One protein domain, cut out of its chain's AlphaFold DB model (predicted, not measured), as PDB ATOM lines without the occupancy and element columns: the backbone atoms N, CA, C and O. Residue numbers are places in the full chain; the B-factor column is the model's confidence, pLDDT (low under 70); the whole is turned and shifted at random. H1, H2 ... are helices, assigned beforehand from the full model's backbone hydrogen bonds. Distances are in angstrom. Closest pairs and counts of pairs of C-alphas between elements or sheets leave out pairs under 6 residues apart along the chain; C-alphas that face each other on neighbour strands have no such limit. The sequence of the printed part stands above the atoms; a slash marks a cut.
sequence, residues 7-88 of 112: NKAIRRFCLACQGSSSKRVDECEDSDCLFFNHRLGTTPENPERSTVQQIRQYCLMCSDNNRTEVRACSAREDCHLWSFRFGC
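This is residues 7 to 88 of the 112 residues of an uncharacterized protein of Halodesulfovibrio spirochaetisodalis (UniProt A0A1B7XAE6). Two small helical lobes stand side by side, each a longer helix with a short second helix after a tight turn, followed by a long stretch that folds back beside the helices. H1 and H2 with residues 27 to 40 make one lobe, H3 and H4 with residues 73 to 88 the other, and residues 41 to 50 run as a loop from the first to the second. The printed part has 82 residues with four named helices, in the order H1, H2, H3, H4, and no named strand. The class is all helix, though under half of the residues, 34 of 82, are in named elements. The whole is compact, with a radius of gyration of the C-alphas of 12.5 A and spans of 35 by 29 by 19 A.

The printed part begins with H1, residues 7 to 17, which measures 15.2 A from C-alpha 7 at (117.558, 108.360, 97.726) to C-alpha 17. H2, residues 22 to 26, follows and is 6.5 A long. H3, residues 51 to 62, is the longest helix by residues and measures 16.5 A, from C-alpha 51 at (121.601, 110.004, 92.860) to C-alpha 62. H4, residues 67 to 72, is 8.8 A long and ends at C-alpha 72 at (126.383, 89.624, 86.565). Residues 36 to 38 and 82 to 84 are helix too, in runs too short to bear a name.

H1 and H2 only just touch, with 3 pairs of C-alphas within 8 A; the closest C-alphas are those of Cys 14 and Val 25, 6.3 A apart. H1 and H3 are close but not clearly touching, and their closest C-alphas, those of Asn 7 and Thr 51, are 6.5 A apart. These two run the same way at a shallow tilt of 34 degrees, only just short of steep. H3 and H4 only just touch, with 3 pairs of C-alphas within 8 A, and H3 does so with residues 59 to 60 alone. Their closest C-alphas are those of Cys 59 and Val 70, 6.4 A apart, and their lines are about perpendicular, at 88 degrees. H4 is apart from H1 and from H2, and H2 is apart from H3. In H1, H2, H3 and H4 every backbone O i to N i+4 pair is within hydrogen-bond range.

The two C-alphas farthest apart, those of Lys 23 and Thr 68, are 35.9 A apart. The first and last printed C-alphas, those of Asn 7 and Cys 88, are 12.7 A apart. The printed part has no cut. The link from H2 to H3 is long, with 24 residues, while the links from H1 to H2 and from H3 to H4 are tight. Residues 73 to 88 follow H4 with no named element. The mean pLDDT of the printed part is 94.7, and no printed residue is under 70.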
ATOM      1  N   ASN A   7     117.148 107.825  96.422       94.12
ATOM      2  CA  ASN A   7     117.558 108.360  97.726       94.12
ATOM      3  C   ASN A   7     117.075 107.483  98.894       94.12
ATOM      4  O   ASN A   7     117.804 107.262  99.859       94.12
ATOM      5  N   LYS A   8     115.866 106.914  98.802       94.94
ATOM      6  CA  LYS A   8     115.367 105.961  99.806       94.94
ATOM      7  C   LYS A   8     116.080 104.610  99.716       94.94
ATOM      8  O   LYS A   8     116.236 103.956 100.742       94.94
ATOM      9  N   ALA A   9     116.533 104.202  98.531       95.81
ATOM     10  CA  ALA A   9     117.373 103.016  98.378       95.81
ATOM     11  C   ALA A   9     118.740 103.200  99.056       95.81
ATOM     12  O   ALA A   9     119.151 102.327  99.814       95.81
ATOM     13  N   ILE A  10     119.379 104.364  98.876       96.75
ATOM     14  CA  ILE A  10     120.608 104.731  99.600       96.75
ATOM     15  C   ILE A  10     120.365 104.741 101.108       96.75
ATOM     16  O   ILE A  10     121.117 104.121 101.849       96.75
ATOM     17  N   ARG A  11     119.275 105.355 101.578       97.25
ATOM     18  CA  ARG A  11     118.940 105.364 103.009       97.25
ATOM     19  C   ARG A  11     118.862 103.955 103.603       97.25
ATOM     20  O   ARG A  11     119.384 103.724 104.689       97.25
ATOM     21  N   ARG A  12     118.212 103.021 102.900       97.12
ATOM     22  CA  ARG A  12     118.127 101.608 103.308       97.12
ATOM     23  C   ARG A  12     119.492 100.929 103.285       97.12
ATOM     24  O   ARG A  12     119.811 100.197 104.209       97.12
ATOM     25  N   PHE A  13     120.304 101.207 102.268       97.31
ATOM     26  CA  PHE A  13     121.679 100.723 102.191       97.31
ATOM     27  C   PHE A  13     122.520 101.196 103.390       97.31
ATOM     28  O   PHE A  13     123.154 100.379 104.050       97.31
ATOM     29  N   CYS A  14     122.455 102.482 103.741       98.00
ATOM     30  CA  CYS A  14     123.149 103.023 104.909       98.00
ATOM     31  C   CYS A  14     122.636 102.420 106.224       98.00
ATOM     32  O   CYS A  14     123.440 102.157 107.111       98.00
ATOM     33  N   LEU A  15     121.326 102.155 106.351       98.00
ATOM     34  CA  LEU A  15     120.790 101.420 107.504       98.00
ATOM     35  C   LEU A  15     121.430 100.041 107.614       98.00
ATOM     36  O   LEU A  15     121.938  99.718 108.678       98.00
ATOM     37  N   ALA A  16     121.442  99.257 106.536       97.12
ATOM     38  CA  ALA A  16     122.058  97.933 106.542       97.12
ATOM     39  C   ALA A  16     123.550  98.003 106.922       97.12
ATOM     40  O   ALA A  16     123.990  97.257 107.792       97.12
ATOM     41  N   CYS A  17     124.290  98.963 106.355       96.94
ATOM     42  CA  CYS A  17     125.696  99.225 106.677       96.94
ATOM     43  C   CYS A  17     125.919  99.521 108.176       96.94
ATOM     44  O   CYS A  17     126.849  99.003 108.785       96.94
ATOM     45  N   GLN A  18     125.030 100.298 108.800       97.88
ATOM     46  CA  GLN A  18     125.122 100.703 110.209       97.88
ATOM     47  C   GLN A  18     124.313  99.805 111.167       97.88
ATOM     48  O   GLN A  18     123.871 100.249 112.232       97.88
ATOM     49  N   GLY A  19     124.081  98.540 110.801       96.12
ATOM     50  CA  GLY A  19     123.406  97.564 111.664       96.12
ATOM     51  C   GLY A  19     121.944  97.912 111.964       96.12
ATOM     52  O   GLY A  19     121.465  97.718 113.076       96.12
ATOM     53  N   SER A  20     121.236  98.474 110.987       95.81
ATOM     54  CA  SER A  20     119.849  98.957 111.065       95.81
ATOM     55  C   SER A  20     119.592 100.100 112.058       95.81
ATOM     56  O   SER A  20     118.438 100.435 112.322       95.81
ATOM     57  N   SER A  21     120.633 100.763 112.572       97.44
ATOM     58  CA  SER A  21     120.477 101.899 113.486       97.44
ATOM     59  C   SER A  21     120.403 103.227 112.738       97.44
ATOM     60  O   SER A  21     121.360 103.663 112.104       97.44
ATOM     61  N   SER A  22     119.268 103.924 112.853       96.69
ATOM     62  CA  SER A  22     119.123 105.274 112.295       96.69
ATOM     63  C   SER A  22     120.106 106.268 112.911       96.69
ATOM     64  O   SER A  22     120.653 107.090 112.184       96.69
ATOM     65  N   LYS A  23     120.335 106.173 114.227       97.69
ATOM     66  CA  LYS A  23     121.243 107.056 114.964       97.69
ATOM     67  C   LYS A  23     122.682 106.916 114.458       97.69
ATOM     68  O   LYS A  23     123.313 107.907 114.132       97.69
ATOM     69  N   ARG A  24     123.142 105.680 114.240       97.88
ATOM     70  CA  ARG A  24     124.482 105.416 113.689       97.88
ATOM     71  C   ARG A  24     124.663 105.882 112.244       97.88
ATOM     72  O   ARG A  24     125.781 106.139 111.825       97.88
ATOM     73  N   VAL A  25     123.587 105.966 111.458       97.69
ATOM     74  CA  VAL A  25     123.655 106.569 110.115       97.69
ATOM     75  C   VAL A  25     123.839 108.081 110.206       97.69
ATOM     76  O   VAL A  25     124.573 108.650 109.403       97.69
ATOM     77  N   ASP A  26     123.178 108.723 111.162       97.00
ATOM     78  CA  ASP A  26     123.308 110.161 111.399       97.00
ATOM     79  C   ASP A  26     124.732 110.520 111.857       97.00
ATOM     80  O   ASP A  26     125.381 111.363 111.236       97.00
ATOM     81  N   GLU A  27     125.243 109.752 112.826       97.25
ATOM     82  CA  GLU A  27     126.579 109.850 113.437       97.25
ATOM     83  C   GLU A  27     127.711 109.239 112.588       97.25
ATOM     84  O   GLU A  27     128.850 109.172 113.034       97.25
ATOM     85  N   CYS A  28     127.432 108.745 111.379       97.25
ATOM     86  CA  CYS A  28     128.476 108.213 110.503       97.25
ATOM     87  C   CYS A  28     129.400 109.353 110.049       97.25
ATOM     88  O   CYS A  28     128.917 110.302 109.437       97.25
ATOM     89  N   GLU A  29     130.703 109.233 110.318       96.62
ATOM     90  CA  GLU A  29     131.721 110.270 110.055       96.62
ATOM     91  C   GLU A  29     132.489 110.070 108.738       96.62
ATOM     92  O   GLU A  29     133.369 110.859 108.408       96.62
ATOM     93  N   ASP A  30     132.162 109.026 107.970       96.00
ATOM     94  CA  ASP A  30     132.835 108.701 106.708       96.00
ATOM     95  C   ASP A  30     132.433 109.688 105.598       96.00
ATOM     96  O   ASP A  30     131.553 109.413 104.776       96.00
ATOM     97  N   SER A  31     133.057 110.868 105.607       93.00
ATOM     98  CA  SER A  31     132.820 111.945 104.642       93.00
ATOM     99  C   SER A  31     133.263 111.596 103.223       93.00
ATOM    100  O   SER A  31     132.742 112.177 102.270       93.00
ATOM    101  N   ASP A  32     134.182 110.640 103.079       93.12
ATOM    102  CA  ASP A  32     134.682 110.170 101.784       93.12
ATOM    103  C   ASP A  32     133.731 109.148 101.140       93.12
ATOM    104  O   ASP A  32     133.810 108.863  99.937       93.12
ATOM    105  N   CYS A  33     132.770 108.621 101.904       94.31
ATOM    106  CA  CYS A  33     131.723 107.761 101.382       94.31
ATOM    107  C   CYS A  33     130.894 108.483 100.310       94.31
ATOM    108  O   CYS A  33     130.262 109.511 100.558       94.31
ATOM    109  N   LEU A  34     130.747 107.846  99.143       93.75
ATOM    110  CA  LEU A  34     129.908 108.338  98.038       93.75
ATOM    111  C   LEU A  34     128.462 108.660  98.444       93.75
ATOM    112  O   LEU A  34     127.780 109.412  97.755       93.75
ATOM    113  N   PHE A  35     127.963 108.061  99.525       95.50
ATOM    114  CA  PHE A  35     126.597 108.253  99.994       95.50
ATOM    115  C   PHE A  35     126.480 109.142 101.225       95.50
ATOM    116  O   PHE A  35     125.358 109.332 101.691       95.50
ATOM    117  N   PHE A  36     127.572 109.720 101.732       94.38
ATOM    118  CA  PHE A  36     127.562 110.525 102.953       94.38
ATOM    119  C   PHE A  36     126.478 111.612 102.923       94.38
ATOM    120  O   PHE A  36     125.634 111.672 103.816       94.38
ATOM    121  N   ASN A  37     126.404 112.387 101.837       92.50
ATOM    122  CA  ASN A  37     125.420 113.467 101.664       92.50
ATOM    123  C   ASN A  37     123.983 112.981 101.393       92.50
ATOM    124  O   ASN A  37     123.035 113.760 101.423       92.50
ATOM    125  N   HIS A  38     123.807 111.686 101.132       92.56
ATOM    126  CA  HIS A  38     122.522 111.051 100.840       92.56
ATOM    127  C   HIS A  38     122.055 110.106 101.946       92.56
ATOM    128  O   HIS A  38     120.945 109.569 101.865       92.56
ATOM    129  N   ARG A  39     122.881 109.879 102.973       95.12
ATOM    130  CA  ARG A  39     122.691 108.826 103.978       95.12
ATOM    131  C   ARG A  39     121.392 108.966 104.760       95.12
ATOM    132  O   ARG A  39     120.832 107.964 105.187       95.12
ATOM    133  N   LEU A  40     120.865 110.188 104.866       94.44
ATOM    134  CA  LEU A  40     119.589 110.512 105.513       94.44
ATOM    135  C   LEU A  40     118.374 110.407 104.571       94.44
ATOM    136  O   LEU A  40     117.231 110.606 104.976       94.44
ATOM    137  N   GLY A  41     118.584 110.004 103.317       90.81
ATOM    138  CA  GLY A  41     117.538 109.894 102.303       90.81
ATOM    139  C   GLY A  41     117.115 111.240 101.721       90.81
ATOM    140  O   GLY A  41     116.032 111.331 101.139       90.81
ATOM    141  N   THR A  42     117.950 112.262 101.875       88.44
ATOM    142  CA  THR A  42     117.808 113.582 101.268       88.44
ATOM    143  C   THR A  42     118.567 113.647  99.941       88.44
ATOM    144  O   THR A  42     119.455 112.837  99.645       88.44
ATOM    145  N   THR A  43     118.164 114.593  99.101       84.44
ATOM    146  CA  THR A  43     118.923 114.984  97.915       84.44
ATOM    147  C   THR A  43     119.567 116.328  98.250       84.44
ATOM    148  O   THR A  43     118.839 117.206  98.712       84.44
ATOM    149  N   PRO A  44     120.886 116.501  98.074       83.50
ATOM    150  CA  PRO A  44     121.519 117.800  98.234       83.50
ATOM    151  C   PRO A  44     120.947 118.767  97.193       83.50
ATOM    152  O   PRO A  44     120.539 118.336  96.114       83.50
ATOM    153  N   GLU A  45     120.903 120.056  97.518       82.25
ATOM    154  CA  GLU A  45     120.274 121.076  96.665       82.25
ATOM    155  C   GLU A  45     120.966 121.200  95.301       82.25
ATOM    156  O   GLU A  45     120.294 121.275  94.277       82.25
ATOM    157  N   ASN A  46     122.302 121.118  95.282       83.31
ATOM    158  CA  ASN A  46     123.124 121.214  94.075       83.31
ATOM    159  C   ASN A  46     124.057 119.996  93.940       83.31
ATOM    160  O   ASN A  46     125.242 120.080  94.260       83.31
ATOM    161  N   PRO A  47     123.545 118.831  93.506       82.06
ATOM    162  CA  PRO A  47     124.374 117.652  93.313       82.06
ATOM    163  C   PRO A  47     125.216 117.770  92.037       82.06
ATOM    164  O   PRO A  47     124.661 117.934  90.953       82.06
ATOM    165  N   GLU A  48     126.530 117.537  92.124       84.31
ATOM    166  CA  GLU A  48     127.381 117.372  90.928       84.31
ATOM    167  C   GLU A  48     126.942 116.186  90.053       84.31
ATOM    168  O   GLU A  48     127.086 116.191  88.830       84.31
ATOM    169  N   ARG A  49     126.409 115.133  90.686       86.56
ATOM    170  CA  ARG A  49     125.906 113.924  90.025       86.56
ATOM    171  C   ARG A  49     124.544 113.544  90.568       86.56
ATOM    172  O   ARG A  49     124.330 113.525  91.779       86.56
ATOM    173  N   SER A  50     123.649 113.116  89.684       91.62
ATOM    174  CA  SER A  50     122.363 112.556  90.099       91.62
ATOM    175  C   SER A  50     122.548 111.354  91.030       91.62
ATOM    176  O   SER A  50     123.521 110.601  90.937       91.62
ATOM    177  N   THR A  51     121.565 111.110  91.894       93.44
ATOM    178  CA  THR A  51     121.601 110.004  92.860       93.44
ATOM    179  C   THR A  51     121.824 108.643  92.192       93.44
ATOM    180  O   THR A  51     122.575 107.814  92.696       93.44
ATOM    181  N   VAL A  52     121.226 108.406  91.019       94.38
ATOM    182  CA  VAL A  52     121.440 107.157  90.269       94.38
ATOM    183  C   VAL A  52     122.856 107.051  89.696       94.38
ATOM    184  O   VAL A  52     123.406 105.954  89.663       94.38
ATOM    185  N   GLN A  53     123.485 108.163  89.298       94.69
ATOM    186  CA  GLN A  53     124.886 108.168  88.858       94.69
ATOM    187  C   GLN A  53     125.842 107.856  90.011       94.69
ATOM    188  O   GLN A  53     126.799 107.113  89.813       94.69
ATOM    189  N   GLN A  54     125.563 108.346  91.220       95.31
ATOM    190  CA  GLN A  54     126.355 107.999  92.403       95.31
ATOM    191  C   GLN A  54     126.205 106.519  92.769       95.31
ATOM    192  O   GLN A  54     127.200 105.840  93.007       95.31
ATOM    193  N   ILE A  55     124.986 105.969  92.700       96.62
ATOM    194  CA  ILE A  55     124.778 104.522  92.869       96.62
ATOM    195  C   ILE A  55     125.562 103.733  91.813       96.62
ATOM    196  O   ILE A  55     126.197 102.729  92.128       96.62
ATOM    197  N   ARG A  56     125.568 104.195  90.560       97.25
ATOM    198  CA  ARG A  56     126.350 103.562  89.494       97.25
ATOM    199  C   ARG A  56     127.848 103.570  89.794       97.25
ATOM    200  O   ARG A  56     128.497 102.554  89.548       97.25
ATOM    201  N   GLN A  57     128.372 104.689  90.292       96.88
ATOM    202  CA  GLN A  57     129.770 104.833  90.693       96.88
ATOM    203  C   GLN A  57     130.116 103.869  91.833       96.88
ATOM    204  O   GLN A  57     131.110 103.153  91.735       96.88
ATOM    205  N   TYR A  58     129.257 103.762  92.847       97.19
ATOM    206  CA  TYR A  58     129.424 102.788  93.925       97.19
ATOM    207  C   TYR A  58     129.435 101.347  93.402       97.19
ATOM    208  O   TYR A  58     130.322 100.575  93.741       97.19
ATOM    209  N   CYS A  59     128.501 100.978  92.518       97.94
ATOM    210  CA  CYS A  59     128.483  99.632  91.945       97.94
ATOM    211  C   CYS A  59     129.739  99.322  91.119       97.94
ATOM    212  O   CYS A  59     130.164  98.173  91.111       97.94
ATOM    213  N   LEU A  60     130.335 100.310  90.434       97.94
ATOM    214  CA  LEU A  60     131.640 100.131  89.786       97.94
ATOM    215  C   LEU A  60     132.725  99.851  90.819       97.94
ATOM    216  O   LEU A  60     133.414  98.853  90.679       97.94
ATOM    217  N   MET A  61     132.838 100.677  91.859       96.94
ATOM    218  CA  MET A  61     133.827 100.488  92.925       96.94
ATOM    219  C   MET A  61     133.692  99.109  93.588       96.94
ATOM    220  O   MET A  61     134.667  98.378  93.703       96.94
ATOM    221  N   CYS A  62     132.465  98.714  93.934       96.81
ATOM    222  CA  CYS A  62     132.139  97.414  94.525       96.81
ATOM    223  C   CYS A  62     132.505  96.223  93.620       96.81
ATOM    224  O   CYS A  62     132.624  95.102  94.102       96.81
ATOM    225  N   SER A  63     132.628  96.446  92.311       97.25
ATOM    226  CA  SER A  63     132.922  95.414  91.311       97.25
ATOM    227  C   SER A  63     134.304  95.599  90.676       97.25
ATOM    228  O   SER A  63     134.464  95.282  89.502       97.25
ATOM    229  N   ASP A  64     135.261  96.192  91.397       96.50
ATOM    230  CA  ASP A  64     136.623  96.478  90.910       96.50
ATOM    231  C   ASP A  64     136.646  97.181  89.537       96.50
ATOM    232  O   ASP A  64     137.322  96.812  88.579       96.50
ATOM    233  N   ASN A  65     135.763  98.169  89.398       97.12
ATOM    234  CA  ASN A  65     135.517  98.937  88.180       97.12
ATOM    235  C   ASN A  65     135.115  98.099  86.940       97.12
ATOM    236  O   ASN A  65     135.108  98.597  85.809       97.12
ATOM    237  N   ASN A  66     134.693  96.845  87.128       97.69
ATOM    238  CA  ASN A  66     134.331  95.929  86.055       97.69
ATOM    239  C   ASN A  66     132.834  96.006  85.713       97.69
ATOM    240  O   ASN A  66     131.937  95.684  86.493       97.69
ATOM    241  N   ARG A  67     132.531  96.421  84.477       97.00
ATOM    242  CA  ARG A  67     131.145  96.558  83.989       97.00
ATOM    243  C   ARG A  67     130.431  95.217  83.810       97.00
ATOM    244  O   ARG A  67     129.203  95.193  83.881       97.00
ATOM    245  N   THR A  68     131.165  94.149  83.519       97.62
ATOM    246  CA  THR A  68     130.617  92.798  83.362       97.62
ATOM    247  C   THR A  68     130.175  92.255  84.714       97.62
ATOM    248  O   THR A  68     129.041  91.797  84.823       97.62
ATOM    249  N   GLU A  69     130.973  92.465  85.759       98.00
ATOM    250  CA  GLU A  69     130.616  92.096  87.134       98.00
ATOM    251  C   GLU A  69     129.368  92.838  87.631       98.00
ATOM    252  O   GLU A  69     128.434  92.222  88.139       98.00
ATOM    253  N   VAL A  70     129.234  94.143  87.351       97.56
ATOM    254  CA  VAL A  70     127.985  94.864  87.678       97.56
ATOM    255  C   VAL A  70     126.766  94.257  86.972       97.56
ATOM    256  O   VAL A  70     125.659  94.239  87.522       97.56
ATOM    257  N   ARG A  71     126.925  93.762  85.739       96.12
ATOM    258  CA  ARG A  71     125.827  93.103  85.013       96.12
ATOM    259  C   ARG A  71     125.484  91.748  85.628       96.12
ATOM    260  O   ARG A  71     124.289  91.479  85.766       96.12
ATOM    261  N   ALA A  72     126.497  90.969  86.003       96.94
ATOM    262  CA  ALA A  72     126.383  89.624  86.565       96.94
ATOM    263  C   ALA A  72     126.021  89.589  88.062       96.94
ATOM    264  O   ALA A  72     125.619  88.542  88.559       96.94
ATOM    265  N   CYS A  73     126.107  90.724  88.766       96.88
ATOM    266  CA  CYS A  73     125.837  90.841  90.199       96.88
ATOM    267  C   CYS A  73     124.535  90.134  90.628       96.88
ATOM    268  O   CYS A  73     123.433  90.511  90.207       96.88
ATOM    269  N   SER A  74     124.670  89.147  91.519       96.38
ATOM    270  CA  SER A  74     123.593  88.284  92.024       96.38
ATOM    271  C   SER A  74     122.957  88.764  93.333       96.38
ATOM    272  O   SER A  74     121.964  88.186  93.762       96.38
ATOM    273  N   ALA A  75     123.446  89.860  93.928       95.88
ATOM    274  CA  ALA A  75     122.974  90.420  95.204       95.88
ATOM    275  C   ALA A  75     121.594  91.110  95.115       95.88
ATOM    276  O   ALA A  75     121.351  92.139  95.741       95.88
ATOM    277  N   ARG A  76     120.694  90.608  94.270       93.12
ATOM    278  CA  ARG A  76     119.406  91.232  93.959       93.12
ATOM    279  C   ARG A  76     118.494  91.355  95.173       93.12
ATOM    280  O   ARG A  76     117.801  92.365  95.288       93.12
ATOM    281  N   GLU A  77     118.490  90.335  96.020       92.69
ATOM    282  CA  GLU A  77     117.614  90.265  97.190       92.69
ATOM    283  C   GLU A  77     118.243  90.961  98.411       92.69
ATOM    284  O   GLU A  77     117.526  91.583  99.192       92.69
ATOM    285  N   ASP A  78     119.578  90.977  98.502       93.56
ATOM    286  CA  ASP A  78     120.303  91.505  99.668       93.56
ATOM    287  C   ASP A  78     120.762  92.965  99.510       93.56
ATOM    288  O   ASP A  78     120.912  93.697 100.489       93.56
ATOM    289  N   CYS A  79     120.975  93.441  98.278       96.06
ATOM    290  CA  CYS A  79     121.479  94.788  98.027       96.06
ATOM    291  C   CYS A  79     120.357  95.758  97.646       96.06
ATOM    292  O   CYS A  79     119.829  95.759  96.529       96.06
ATOM    293  N   HIS A  80     120.068  96.703  98.543       95.94
ATOM    294  CA  HIS A  80     119.068  97.753  98.322       95.94
ATOM    295  C   HIS A  80     119.335  98.638  97.089       95.94
ATOM    296  O   HIS A  80     118.405  99.254  96.563       95.94
ATOM    297  N   LEU A  81     120.576  98.687  96.597       96.25
ATOM    298  CA  LEU A  81     120.984  99.484  95.437       96.25
ATOM    299  C   LEU A  81     120.840  98.741  94.100       96.25
ATOM    300  O   LEU A  81     120.886  99.374  93.043       96.25
ATOM    301  N   TRP A  82     120.638  97.420  94.114       95.94
ATOM    302  CA  TRP A  82     120.778  96.553  92.936       95.94
ATOM    303  C   TRP A  82     119.924  96.984  91.736       95.94
ATOM    304  O   TRP A  82     120.352  96.905  90.580       95.94
ATOM    305  N   SER A  83     118.717  97.492  91.999       94.25
ATOM    306  CA  SER A  83     117.791  97.959  90.956       94.25
ATOM    307  C   SER A  83     118.268  99.215  90.216       94.25
ATOM    308  O   SER A  83     117.751  99.508  89.141       94.25
ATOM    309  N   PHE A  84     119.241  99.940  90.768       95.19
ATOM    310  CA  PHE A  84     119.799 101.180  90.221       95.19
ATOM    311  C   PHE A  84     121.242 101.014  89.731       95.19
ATOM    312  O   PHE A  84     121.848 101.986  89.284       95.19
ATOM    313  N   ARG A  85     121.797  99.793  89.767       95.75
ATOM    314  CA  ARG A  85     123.216  99.514  89.470       95.75
ATOM    315  C   ARG A  85     123.692  99.951  88.084       95.75
ATOM    316  O   ARG A  85     124.889 100.078  87.857       95.75
ATOM    317  N   PHE A  86     122.767 100.197  87.155       94.00
ATOM    318  CA  PHE A  86     123.055 100.696  85.808       94.00
ATOM    319  C   PHE A  86     122.976 102.221  85.668       94.00
ATOM    320  O   PHE A  86     123.152 102.738  84.570       94.00
ATOM    321  N   GLY A  87     122.749 102.954  86.759       93.94
ATOM    322  CA  GLY A  87     122.674 104.416  86.733       93.94
ATOM    323  C   GLY A  87     121.375 104.961  86.155       93.94
ATOM    324  O   GLY A  87     121.320 106.106  85.721       93.94
ATOM    325  N   CYS A  88     120.321 104.150  86.146       90.75
ATOM    326  CA  CYS A  88     118.996 104.546  85.700       90.75
ATOM    327  C   CYS A  88     117.934 104.022  86.665       90.75
ATOM    328  O   CYS A  88     118.142 103.049  87.392       90.75
TER     329      CYS A  88